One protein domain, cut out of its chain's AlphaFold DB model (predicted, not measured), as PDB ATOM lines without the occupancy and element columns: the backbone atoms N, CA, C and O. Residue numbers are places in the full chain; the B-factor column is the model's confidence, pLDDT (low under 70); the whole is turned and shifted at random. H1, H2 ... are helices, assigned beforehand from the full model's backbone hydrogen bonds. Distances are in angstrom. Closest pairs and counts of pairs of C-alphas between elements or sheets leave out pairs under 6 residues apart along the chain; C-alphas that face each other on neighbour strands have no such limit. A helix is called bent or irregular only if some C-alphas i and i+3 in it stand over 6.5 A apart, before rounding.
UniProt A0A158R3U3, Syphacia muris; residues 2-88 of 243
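What this domain is: This is residues 2 to 88 of the 243 residues of a protein of Syphacia muris (UniProt A0A158R3U3). What does the model look like? One long helix, H1, makes most of the length as a straight shaft, with residues 2 to 12 sticking out free; beyond its other end stand small H2 and then H3, set crosswise, and the chain folds back through loops to short H4 near the end of H1 and to H5, where residues 83 to 88, of which 83 to 87 belong to H5, stick out to the side. What is it made of? The printed part has 87 residues, with five named helices in the order H1, H2, H3, H4, H5 and no named strand: all helix, with 57 residues in named elements. How spread out is it? It is loose, with a radius of gyration of the C-alphas of 17.3 A and spans of 59 by 29 by 19 A.

Where its parts are: Where is the longest helix? H1 is residues 2 to 32, 43.9 A from C-alpha 2 at (52.458, 132.524, 101.310) to C-alpha 32 at (51.746, 100.047, 71.838). Where are the other helices? H2 is residues 34 to 37, 5.7 A long, and H3 is residues 42 to 50, 12.3 A long. H4 is residues 63 to 66, neither bent nor irregular, but only just: C-alphas 63 and 66 are 6.3 A apart. H5 is residues 79 to 87, 10.9 A long, ending with C-alpha 87 at (64.516, 96.260, 88.954).

How they stand to each other: What comes near H1? H1 and H4 only just touch, with 3 pairs of C-alphas within 8 A, by residues 28 to 32 of H1 alone; the closest C-alphas are those of Cys 32 and Cys 65, 5.6 A apart. H1 and H2 are close but not clearly touching, their closest C-alphas, Lys 30 and Phe 36, being 6.3 A apart. Where do H3 and H5 stand? H3 is apart from H1, H2, H4 and H5. H5 is close to H4 but not clearly touching, the closest C-alphas, Trp 64 and Pro 81, being 6.2 A apart. How do the helix backbones run? Every O i to N i+4 pair is within hydrogen-bond range in H1, H3 and H5; H2 and H4 are too short for such a pair, and each has its 1 O i to N i+3 pair within range.

The domain as a whole: How large is it? The two C-alphas farthest apart, those of Ile 2 and Glu 50, are 59.4 A apart. Which links are long? H3 to H4 and H4 to H5 are long links of 12 residues each, and the printed part has no cut. Where is confidence low? The mean pLDDT of the printed part is 83.8, and residues 34 to 38 and 69 to 72 are under 70.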
ATOM      1  N   ILE A   2      52.874 133.944 101.303       77.75
ATOM      2  CA  ILE A   2      52.458 132.524 101.310       77.75
ATOM      3  C   ILE A   2      51.587 132.136 100.100       77.75
ATOM      4  O   ILE A   2      51.903 131.171  99.416       77.75
ATOM      5  N   ILE A   3      50.558 132.926  99.765       83.44
ATOM      6  CA  ILE A   3      49.667 132.640  98.619       83.44
ATOM      7  C   ILE A   3      50.444 132.602  97.294       83.44
ATOM      8  O   ILE A   3      50.243 131.700  96.490       83.44
ATOM      9  N   LYS A   4      51.394 133.529  97.090       82.50
ATOM     10  CA  LYS A   4      52.257 133.529  95.896       82.50
ATOM     11  C   LYS A   4      53.111 132.258  95.823       82.50
ATOM     12  O   LYS A   4      53.205 131.669  94.755       82.50
ATOM     13  N   GLY A   5      53.677 131.817  96.950       82.06
ATOM     14  CA  GLY A   5      54.437 130.566  97.028       82.06
ATOM     15  C   GLY A   5      53.586 129.337  96.702       82.06
ATOM     16  O   GLY A   5      53.989 128.516  95.888       82.06
ATOM     17  N   ILE A   6      52.372 129.254  97.256       85.94
ATOM     18  CA  ILE A   6      51.428 128.164  96.966       85.94
ATOM     19  C   ILE A   6      51.056 128.149  95.479       85.94
ATOM     20  O   ILE A   6      51.104 127.092  94.854       85.94
ATOM     21  N   CYS A   7      50.750 129.307  94.886       89.81
ATOM     22  CA  CYS A   7      50.441 129.393  93.459       89.81
ATOM     23  C   CYS A   7      51.615 128.943  92.580       89.81
ATOM     24  O   CYS A   7      51.390 128.232  91.604       89.81
ATOM     25  N   ILE A   8      52.855 129.307  92.933       89.12
ATOM     26  CA  ILE A   8      54.055 128.851  92.217       89.12
ATOM     27  C   ILE A   8      54.195 127.330  92.330       89.12
ATOM     28  O   ILE A   8      54.362 126.673  91.310       89.12
ATOM     29  N   CYS A   9      54.053 126.753  93.526       87.19
ATOM     30  CA  CYS A   9      54.138 125.303  93.719       87.19
ATOM     31  C   CYS A   9      53.071 124.544  92.920       87.19
ATOM     32  O   CYS A   9      53.385 123.542  92.281       87.19
ATOM     33  N   ILE A  10      51.825 125.030  92.921       89.25
ATOM     34  CA  ILE A  10      50.730 124.434  92.142       89.25
ATOM     35  C   ILE A  10      51.032 124.529  90.647       89.25
ATOM     36  O   ILE A  10      50.914 123.535  89.934       89.25
ATOM     37  N   PHE A  11      51.465 125.697  90.171       92.12
ATOM     38  CA  PHE A  11      51.833 125.888  88.771       92.12
ATOM     39  C   PHE A  11      52.974 124.950  88.359       92.12
ATOM     40  O   PHE A  11      52.848 124.235  87.368       92.12
ATOM     41  N   SER A  12      54.045 124.871  89.151       89.25
ATOM     42  CA  SER A  12      55.159 123.948  88.918       89.25
ATOM     43  C   SER A  12      54.703 122.489  88.904       89.25
ATOM     44  O   SER A  12      55.097 121.741  88.012       89.25
ATOM     45  N   PHE A  13      53.837 122.081  89.836       87.81
ATOM     46  CA  PHE A  13      53.295 120.723  89.877       87.81
ATOM     47  C   PHE A  13      52.473 120.392  88.625       87.81
ATOM     48  O   PHE A  13      52.644 119.316  88.049       87.81
ATOM     49  N   ILE A  14      51.624 121.319  88.169       89.00
ATOM     50  CA  ILE A  14      50.827 121.161  86.945       89.00
ATOM     51  C   ILE A  14      51.741 121.055  85.723       89.00
ATOM     52  O   ILE A  14      51.558 120.150  84.912       89.00
ATOM     53  N   VAL A  15      52.744 121.930  85.604       91.69
ATOM     54  CA  VAL A  15      53.694 121.915  84.482       91.69
ATOM     55  C   VAL A  15      54.465 120.596  84.442       91.69
ATOM     56  O   VAL A  15      54.488 119.937  83.405       91.69
ATOM     57  N   ILE A  16      55.041 120.163  85.568       88.44
ATOM     58  CA  ILE A  16      55.813 118.915  85.646       88.44
ATOM     59  C   ILE A  16      54.919 117.712  85.333       88.44
ATOM     60  O   ILE A  16      55.266 116.883  84.492       88.44
ATOM     61  N   THR A  17      53.742 117.628  85.954       86.88
ATOM     62  CA  THR A  17      52.805 116.519  85.724       86.88
ATOM     63  C   THR A  17      52.303 116.504  84.282       86.88
ATOM     64  O   THR A  17      52.166 115.431  83.693       86.88
ATOM     65  N   GLY A  18      52.084 117.677  83.683       88.31
ATOM     66  CA  GLY A  18      51.726 117.833  82.277       88.31
ATOM     67  C   GLY A  18      52.815 117.306  81.343       88.31
ATOM     68  O   GLY A  18      52.525 116.477  80.484       88.31
ATOM     69  N   LEU A  19      54.075 117.700  81.553       90.50
ATOM     70  CA  LEU A  19      55.212 117.206  80.767       90.50
ATOM     71  C   LEU A  19      55.362 115.683  80.874       90.50
ATOM     72  O   LEU A  19      55.509 114.996  79.861       90.50
ATOM     73  N   VAL A  20      55.257 115.136  82.088       88.62
ATOM     74  CA  VAL A  20      55.313 113.687  82.329       88.62
ATOM     75  C   VAL A  20      54.133 112.969  81.669       88.62
ATOM     76  O   VAL A  20      54.300 111.880  81.117       88.62
ATOM     77  N   ALA A  21      52.942 113.571  81.676       86.50
ATOM     78  CA  ALA A  21      51.765 113.023  81.014       86.50
ATOM     79  C   ALA A  21      51.920 112.982  79.492       86.50
ATOM     80  O   ALA A  21      51.658 111.934  78.902       86.50
ATOM     81  N   VAL A  22      52.387 114.073  78.882       89.00
ATOM     82  CA  VAL A  22      52.656 114.146  77.439       89.00
ATOM     83  C   VAL A  22      53.710 113.116  77.051       89.00
ATOM     84  O   VAL A  22      53.487 112.334  76.131       89.00
ATOM     85  N   HIS A  23      54.820 113.040  77.790       89.88
ATOM     86  CA  HIS A  23      55.846 112.029  77.550       89.88
ATOM     87  C   HIS A  23      55.274 110.607  77.659       89.88
ATOM     88  O   HIS A  23      55.477 109.790  76.766       89.88
ATOM     89  N   GLY A  24      54.513 110.315  78.717       88.50
ATOM     90  CA  GLY A  24      53.880 109.011  78.909       88.50
ATOM     91  C   GLY A  24      52.928 108.628  77.775       88.50
ATOM     92  O   GLY A  24      52.943 107.480  77.336       88.50
ATOM     93  N   PHE A  25      52.145 109.586  77.275       86.56
ATOM     94  CA  PHE A  25      51.257 109.390  76.132       86.56
ATOM     95  C   PHE A  25      52.045 109.089  74.850       86.56
ATOM     96  O   PHE A  25      51.784 108.083  74.199       86.56
ATOM     97  N   VAL A  26      53.069 109.891  74.541       88.19
ATOM     98  CA  VAL A  26      53.922 109.692  73.356       88.19
ATOM     99  C   VAL A  26      54.615 108.331  73.383       88.19
ATOM    100  O   VAL A  26      54.679 107.660  72.357       88.19
ATOM    101  N   GLN A  27      55.128 107.897  74.538       88.50
ATOM    102  CA  GLN A  27      55.750 106.575  74.649       88.50
ATOM    103  C   GLN A  27      54.727 105.453  74.465       88.50
ATOM    104  O   GLN A  27      55.016 104.469  73.790       88.50
ATOM    105  N   LYS A  28      53.513 105.605  75.004       86.94
ATOM    106  CA  LYS A  28      52.451 104.619  74.796       86.94
ATOM    107  C   LYS A  28      52.079 104.494  73.322       86.94
ATOM    108  O   LYS A  28      52.059 103.382  72.812       86.94
ATOM    109  N   GLU A  29      51.886 105.610  72.628       86.19
ATOM    110  CA  GLU A  29      51.624 105.613  71.185       86.19
ATOM    111  C   GLU A  29      52.763 104.968  70.381       86.19
ATOM    112  O   GLU A  29      52.511 104.210  69.452       86.19
ATOM    113  N   LYS A  30      54.029 105.208  70.741       86.38
ATOM    114  CA  LYS A  30      55.172 104.631  70.008       86.38
ATOM    115  C   LYS A  30      55.335 103.124  70.206       86.38
ATOM    116  O   LYS A  30      55.676 102.427  69.258       86.38
ATOM    117  N   PHE A  31      55.138 102.625  71.424       87.50
ATOM    118  CA  PHE A  31      55.417 101.223  71.758       87.50
ATOM    119  C   PHE A  31      54.191 100.311  71.671       87.50
ATOM    120  O   PHE A  31      54.363  99.120  71.435       87.50
ATOM    121  N   CYS A  32      52.979 100.841  71.848       87.38
ATOM    122  CA  CYS A  32      51.746 100.047  71.838       87.38
ATOM    123  C   CYS A  32      50.999 100.087  70.503       87.38
ATOM    124  O   CYS A  32      50.015  99.371  70.338       87.38
ATOM    125  N   THR A  33      51.455 100.895  69.544       83.81
ATOM    126  CA  THR A  33      50.883 100.927  68.197       83.81
ATOM    127  C   THR A  33      51.676 100.003  67.281       83.81
ATOM    128  O   THR A  33      52.845 100.252  66.983       83.81
ATOM    129  N   ALA A  34      51.020  98.952  66.780       69.31
ATOM    130  CA  ALA A  34      51.621  97.948  65.893       69.31
ATOM    131  C   ALA A  34      52.252  98.548  64.617       69.31
ATOM    132  O   ALA A  34      53.179  97.977  64.047       69.31
ATOM    133  N   ALA A  35      51.801  99.737  64.195       67.25
ATOM    134  CA  ALA A  35      52.326 100.438  63.026       67.25
ATOM    135  C   ALA A  35      53.807 100.845  63.150       67.25
ATOM    136  O   ALA A  35      54.491 100.960  62.136       67.25
ATOM    137  N   PHE A  36      54.330 101.054  64.365       66.50
ATOM    138  CA  PHE A  36      55.732 101.446  64.549       66.50
ATOM    139  C   PHE A  36      56.701 100.274  64.325       66.50
ATOM    140  O   PHE A  36      57.797 100.476  63.802       66.50
ATOM    141  N   GLY A  37      56.277  99.042  64.633       63.22
ATOM    142  CA  GLY A  37      57.073  97.830  64.414       63.22
ATOM    143  C   GLY A  37      57.421  97.572  62.940       63.22
ATOM    144  O   GLY A  37      58.420  96.922  62.648       63.22
ATOM    145  N   LEU A  38      56.651  98.144  62.005       66.62
ATOM    146  CA  LEU A  38      56.863  98.015  60.557       66.62
ATOM    147  C   LEU A  38      58.064  98.820  60.030       66.62
ATOM    148  O   LEU A  38      58.566  98.516  58.951       66.62
ATOM    149  N   ASN A  39      58.548  99.817  60.779       78.25
ATOM    150  CA  ASN A  39      59.641 100.705  60.357       78.25
ATOM    151  C   ASN A  39      61.008 100.332  60.960       78.25
ATOM    152  O   ASN A  39      61.941 101.136  60.923       78.25
ATOM    153  N   ILE A  40      61.144  99.137  61.540       83.56
ATOM    154  CA  ILE A  40      62.388  98.695  62.180       83.56
ATOM    155  C   ILE A  40      63.340  98.099  61.119       83.56
ATOM    156  O   ILE A  40      62.938  97.190  60.388       83.56
ATOM    157  N   PRO A  41      64.606  98.564  61.024       89.69
ATOM    158  CA  PRO A  41      65.615  97.977  60.142       89.69
ATOM    159  C   PRO A  41      65.781  96.462  60.332       89.69
ATOM    160  O   PRO A  41      65.708  95.941  61.451       89.69
ATOM    161  N   ARG A  42      66.052  95.745  59.236       86.88
ATOM    162  CA  ARG A  42      66.123  94.270  59.213       86.88
ATOM    163  C   ARG A  42      67.247  93.714  60.088       86.88
ATOM    164  O   ARG A  42      67.118  92.625  60.640       86.88
ATOM    165  N   GLU A  43      68.318  94.473  60.257       89.38
ATOM    166  CA  GLU A  43      69.467  94.148  61.101       89.38
ATOM    167  C   GLU A  43      69.068  94.083  62.582       89.38
ATOM    168  O   GLU A  43      69.463  93.167  63.308       89.38
ATOM    169  N   ILE A  44      68.226  95.025  63.019       87.94
ATOM    170  CA  ILE A  44      67.706  95.073  64.389       87.94
ATOM    171  C   ILE A  44      66.723  93.924  64.611       87.94
ATOM    172  O   ILE A  44      66.797  93.262  65.642       87.94
ATOM    173  N   LEU A  45      65.860  93.631  63.634       87.38
ATOM    174  CA  LEU A  45      64.928  92.498  63.697       87.38
ATOM    175  C   LEU A  45      65.659  91.158  63.837       87.38
ATOM    176  O   LEU A  45      65.277  90.338  64.669       87.38
ATOM    177  N   LYS A  46      66.735  90.952  63.069       90.69
ATOM    178  CA  LYS A  46      67.563  89.743  63.168       90.69
ATOM    179  C   LYS A  46      68.159  89.598  64.570       90.69
ATOM    180  O   LYS A  46      67.991  88.559  65.199       90.69
ATOM    181  N   THR A  47      68.764  90.669  65.078       91.06
ATOM    182  CA  THR A  47      69.385  90.692  66.412       91.06
ATOM    183  C   THR A  47      68.355  90.481  67.525       91.06
ATOM    184  O   THR A  47      68.622  89.784  68.503       91.06
ATOM    185  N   ALA A  48      67.167  91.072  67.389       88.38
ATOM    186  CA  ALA A  48      66.082  90.929  68.351       88.38
ATOM    187  C   ALA A  48      65.536  89.503  68.392       88.38
ATOM    188  O   ALA A  48      65.289  88.985  69.477       88.38
ATOM    189  N   ASN A  49      65.406  88.853  67.234       88.38
ATOM    190  CA  ASN A  49      64.956  87.469  67.158       88.38
ATOM    191  C   ASN A  49      66.005  86.496  67.726       88.38
ATOM    192  O   ASN A  49      65.653  85.579  68.459       88.38
ATOM    193  N   GLU A  50      67.293  86.733  67.452       93.62
ATOM    194  CA  GLU A  50      68.403  85.938  68.001       93.62
ATOM    195  C   GLU A  50      68.499  86.032  69.533       93.62
ATOM    196  O   GLU A  50      68.826  85.047  70.187       93.62
ATOM    197  N   ASN A  51      68.189  87.197  70.110       90.06
ATOM    198  CA  ASN A  51      68.298  87.450  71.552       90.06
ATOM    199  C   ASN A  51      66.947  87.440  72.295       90.06
ATOM    200  O   ASN A  51      66.897  87.827  73.461       90.06
ATOM    201  N   HIS A  52      65.856  87.033  71.637       88.19
ATOM    202  CA  HIS A  52      64.497  87.028  72.196       88.19
ATOM    203  C   HIS A  52      64.073  88.370  72.837       88.19
ATOM    204  O   HIS A  52      63.514  88.413  73.935       88.19
ATOM    205  N   LEU A  53      64.360  89.486  72.160       86.19
ATOM    206  CA  LEU A  53      64.048  90.834  72.640       86.19
ATOM    207  C   LEU A  53      62.611  91.247  72.295       86.19
ATOM    208  O   LEU A  53      62.116  90.972  71.206       86.19
ATOM    209  N   ILE A  54      61.975  91.983  73.210       86.25
ATOM    210  CA  ILE A  54      60.637  92.558  73.004       86.25
ATOM    211  C   ILE A  54      60.767  93.825  72.155       86.25
ATOM    212  O   ILE A  54      61.516  94.741  72.510       86.25
ATOM    213  N   LEU A  55      60.021  93.890  71.053       86.12
ATOM    214  CA  LEU A  55      60.047  95.013  70.116       86.12
ATOM    215  C   LEU A  55      58.834  95.943  70.290       86.12
ATOM    216  O   LEU A  55      57.768  95.505  70.720       86.12
ATOM    217  N   PRO A  56      58.959  97.234  69.928       86.31
ATOM    218  CA  PRO A  56      57.811  98.129  69.822       86.31
ATOM    219  C   PRO A  56      56.727  97.556  68.895       86.31
ATOM    220  O   PRO A  56      57.029  97.099  67.794       86.31
ATOM    221  N   GLY A  57      55.467  97.613  69.320       82.81
ATOM    222  CA  GLY A  57      54.327  97.047  68.596       82.81
ATOM    223  C   GLY A  57      53.979  95.606  68.984       82.81
ATOM    224  O   GLY A  57      52.923  95.126  68.582       82.81
ATOM    225  N   ASP A  58      54.802  94.942  69.802       84.44
ATOM    226  CA  ASP A  58      54.517  93.622  70.375       84.44
ATOM    227  C   ASP A  58      53.577  93.739  71.592       84.44
ATOM    228  O   ASP A  58      53.972  93.622  72.755       84.44
ATOM    229  N   VAL A  59      52.312  94.073  71.318       83.62
ATOM    230  CA  VAL A  59      51.308  94.419  72.341       83.62
ATOM    231  C   VAL A  59      51.040  93.267  73.317       83.62
ATOM    232  O   VAL A  59      50.713  93.520  74.478       83.62
ATOM    233  N   ASP A  60      51.215  92.020  72.879       83.88
ATOM    234  CA  ASP A  60      50.969  90.836  73.703       83.88
ATOM    235  C   ASP A  60      52.047  90.655  74.781       83.88
ATOM    236  O   ASP A  60      51.728  90.357  75.937       83.88
ATOM    237  N   ASN A  61      53.316  90.907  74.443       85.75
ATOM    238  CA  ASN A  61      54.431  90.820  75.390       85.75
ATOM    239  C   ASN A  61      54.624  92.100  76.223       85.75
ATOM    240  O   ASN A  61      55.225  92.063  77.306       85.75
ATOM    241  N   ILE A  62      54.116  93.246  75.756       87.38
ATOM    242  CA  ILE A  62      54.200  94.524  76.470       87.38
ATOM    243  C   ILE A  62      53.006  94.686  77.423       87.38
ATOM    244  O   ILE A  62      51.988  95.307  77.114       87.38
ATOM    245  N   GLU A  63      53.164  94.192  78.655       85.94
ATOM    246  CA  GLU A  63      52.108  94.202  79.683       85.94
ATOM    247  C   GLU A  63      51.480  95.583  79.917       85.94
ATOM    248  O   GLU A  63      50.269  95.695  80.124       85.94
ATOM    249  N   TRP A  64      52.295  96.639  79.872       87.69
ATOM    250  CA  TRP A  64      51.867  97.990  80.211       87.69
ATOM    251  C   TRP A  64      50.962  98.647  79.148       87.69
ATOM    252  O   TRP A  64      50.312  99.652  79.443       87.69
ATOM    253  N   CYS A  65      50.843  98.067  77.946       87.31
ATOM    254  CA  CYS A  65      49.965  98.576  76.885       87.31
ATOM    255  C   CYS A  65      48.475  98.456  77.223       87.31
ATOM    256  O   CYS A  65      47.680  99.321  76.842       87.31
ATOM    257  N   ARG A  66      48.105  97.433  78.003       85.44
ATOM    258  CA  ARG A  66      46.717  97.171  78.420       85.44
ATOM    259  C   ARG A  66      46.213  98.129  79.496       85.44
ATOM    260  O   ARG A  66      45.008  98.280  79.672       85.44
ATOM    261  N   PHE A  67      47.114  98.793  80.211       82.62
ATOM    262  CA  PHE A  67      46.730  99.687  81.295       82.62
ATOM    263  C   PHE A  67      46.373 101.076  80.760       82.62
ATOM    264  O   PHE A  67      47.040 101.638  79.885       82.62
ATOM    265  N   SER A  68      45.309 101.655  81.311       73.00
ATOM    266  CA  SER A  68      44.941 103.047  81.058       73.00
ATOM    267  C   SER A  68      45.510 103.953  82.145       73.00
ATOM    268  O   SER A  68      45.659 103.543  83.298       73.00
ATOM    269  N   LYS A  69      45.850 105.194  81.783       68.31
ATOM    270  CA  LYS A  69      46.323 106.178  82.757       68.31
ATOM    271  C   LYS A  69      45.135 106.640  83.597       68.31
ATOM    272  O   LYS A  69      44.189 107.212  83.066       68.31
ATOM    273  N   TYR A  70      45.203 106.432  84.907       64.38
ATOM    274  CA  TYR A  70      44.254 107.035  85.839       64.38
ATOM    275  C   TYR A  70      44.676 108.470  86.151       64.38
ATOM    276  O   TYR A  70      45.860 108.736  86.355       64.38
ATOM    277  N   PHE A  71      43.709 109.385  86.230       64.00
ATOM    278  CA  PHE A  71      43.941 110.806  86.522       64.00
ATOM    279  C   PHE A  71      44.737 111.036  87.821       64.00
ATOM    280  O   PHE A  71      45.527 111.970  87.911       64.00
ATOM    281  N   LEU A  72      44.577 110.142  88.802       66.50
ATOM    282  CA  LEU A  72      45.239 110.200  90.107       66.50
ATOM    283  C   LEU A  72      46.690 109.686  90.105       66.50
ATOM    284  O   LEU A  72      47.388 109.887  91.094       66.50
ATOM    285  N   ASN A  73      47.158 109.035  89.032       71.56
ATOM    286  CA  ASN A  73      48.547 108.589  88.931       71.56
ATOM    287  C   ASN A  73      49.344 109.536  88.013       71.56
ATOM    288  O   ASN A  73      49.185 109.484  86.787       71.56
ATOM    289  N   PRO A  74      50.214 110.402  88.569       73.31
ATOM    290  CA  PRO A  74      51.006 111.327  87.763       73.31
ATOM    291  C   PRO A  74      52.064 110.599  86.922       73.31
ATOM    292  O   PRO A  74      52.477 111.120  85.883       73.31
ATOM    293  N   LEU A  75      52.470 109.390  87.325       81.56
ATOM    294  CA  LEU A  75      53.536 108.637  86.677       81.56
ATOM    295  C   LEU A  75      53.092 108.021  85.338       81.56
ATOM    296  O   LEU A  75      51.912 107.710  85.138       81.56
ATOM    297  N   PRO A  76      54.031 107.817  84.396       85.44
ATOM    298  CA  PRO A  76      53.750 107.090  83.169       85.44
ATOM    299  C   PRO A  76      53.347 105.639  83.452       85.44
ATOM    300  O   PRO A  76      53.950 104.963  84.283       85.44
ATOM    301  N   VAL A  77      52.370 105.140  82.696       85.38
ATOM    302  CA  VAL A  77      51.795 103.791  82.856       85.38
ATOM    303  C   VAL A  77      52.843 102.679  82.725       85.38
ATOM    304  O   VAL A  77      52.758 101.663  83.408       85.38
ATOM    305  N   PHE A  78      53.857 102.888  81.886       86.62
ATOM    306  CA  PHE A  78      54.936 101.924  81.681       86.62
ATOM    307  C   PHE A  78      55.881 101.795  82.878       86.62
ATOM    308  O   PHE A  78      56.549 100.774  83.014       86.62
ATOM    309  N   TYR A  79      55.970 102.817  83.737       84.81
ATOM    310  CA  TYR A  79      57.045 102.907  84.721       84.81
ATOM    311  C   TYR A  79      56.959 101.777  85.749       84.81
ATOM    312  O   TYR A  79      57.936 101.061  85.931       84.81
ATOM    313  N   GLY A  80      55.777 101.546  86.330       84.31
ATOM    314  CA  GLY A  80      55.561 100.503  87.341       84.31
ATOM    315  C   GLY A  80      55.867  99.077  86.851       84.31
ATOM    316  O   GLY A  80      56.669  98.389  87.481       84.31
ATOM    317  N   PRO A  81      55.288  98.616  85.725       85.81
ATOM    318  CA  PRO A  81      55.554  97.274  85.199       85.81
ATOM    319  C   PRO A  81      57.023  97.040  84.827       85.81
ATOM    320  O   PRO A  81      57.569  95.983  85.133       85.81
ATOM    321  N   ILE A  82      57.694  98.034  84.229       85.94
ATOM    322  CA  ILE A  82      59.129  97.943  83.907       85.94
ATOM    323  C   ILE A  82      59.956  97.874  85.197       85.94
ATOM    324  O   ILE A  82      60.844  97.032  85.319       85.94
ATOM    325  N   GLN A  83      59.624  98.718  86.173       82.69
ATOM    326  CA  GLN A  83      60.224  98.718  87.502       82.69
ATOM    327  C   GLN A  83      60.161  97.372  88.197       82.69
ATOM    328  O   GLN A  83      61.186  96.865  88.651       82.69
ATOM    329  N   LYS A  84      58.989  96.753  88.197       83.31
ATOM    330  CA  LYS A  84      58.814  95.426  88.767       83.31
ATOM    331  C   LYS A  84      59.580  94.354  87.986       83.31
ATOM    332  O   LYS A  84      60.237  93.523  88.595       83.31
ATOM    333  N   LYS A  85      59.522  94.376  86.649       83.62
ATOM    334  CA  LYS A  85      60.104  93.328  85.793       83.62
ATOM    335  C   LYS A  85      61.634  93.302  85.806       83.62
ATOM    336  O   LYS A  85      62.208  92.220  85.807       83.62
ATOM    337  N   TYR A  86      62.284  94.467  85.777       80.88
ATOM    338  CA  TYR A  86      63.742  94.552  85.610       80.88
ATOM    339  C   TYR A  86      64.493  94.951  86.877       80.88
ATOM    340  O   TYR A  86      65.652  94.577  87.033       80.88
ATOM    341  N   TRP A  87      63.859  95.721  87.763       75.38
ATOM    342  CA  TRP A  87      64.516  96.260  88.954       75.38
ATOM    343  C   TRP A  87      64.007  95.653  90.266       75.38
ATOM    344  O   TRP A  87      64.575  95.977  91.305       75.38
ATOM    345  N   ASP A  88      62.981  94.793  90.218       77.69
ATOM    346  CA  ASP A  88      62.334  94.146  91.373       77.69
ATOM    347  C   ASP A  88      62.053  95.113  92.540       77.69
ATOM    348  O   ASP A  88      62.234  94.797  93.716       77.69
TER     349      ASP A  88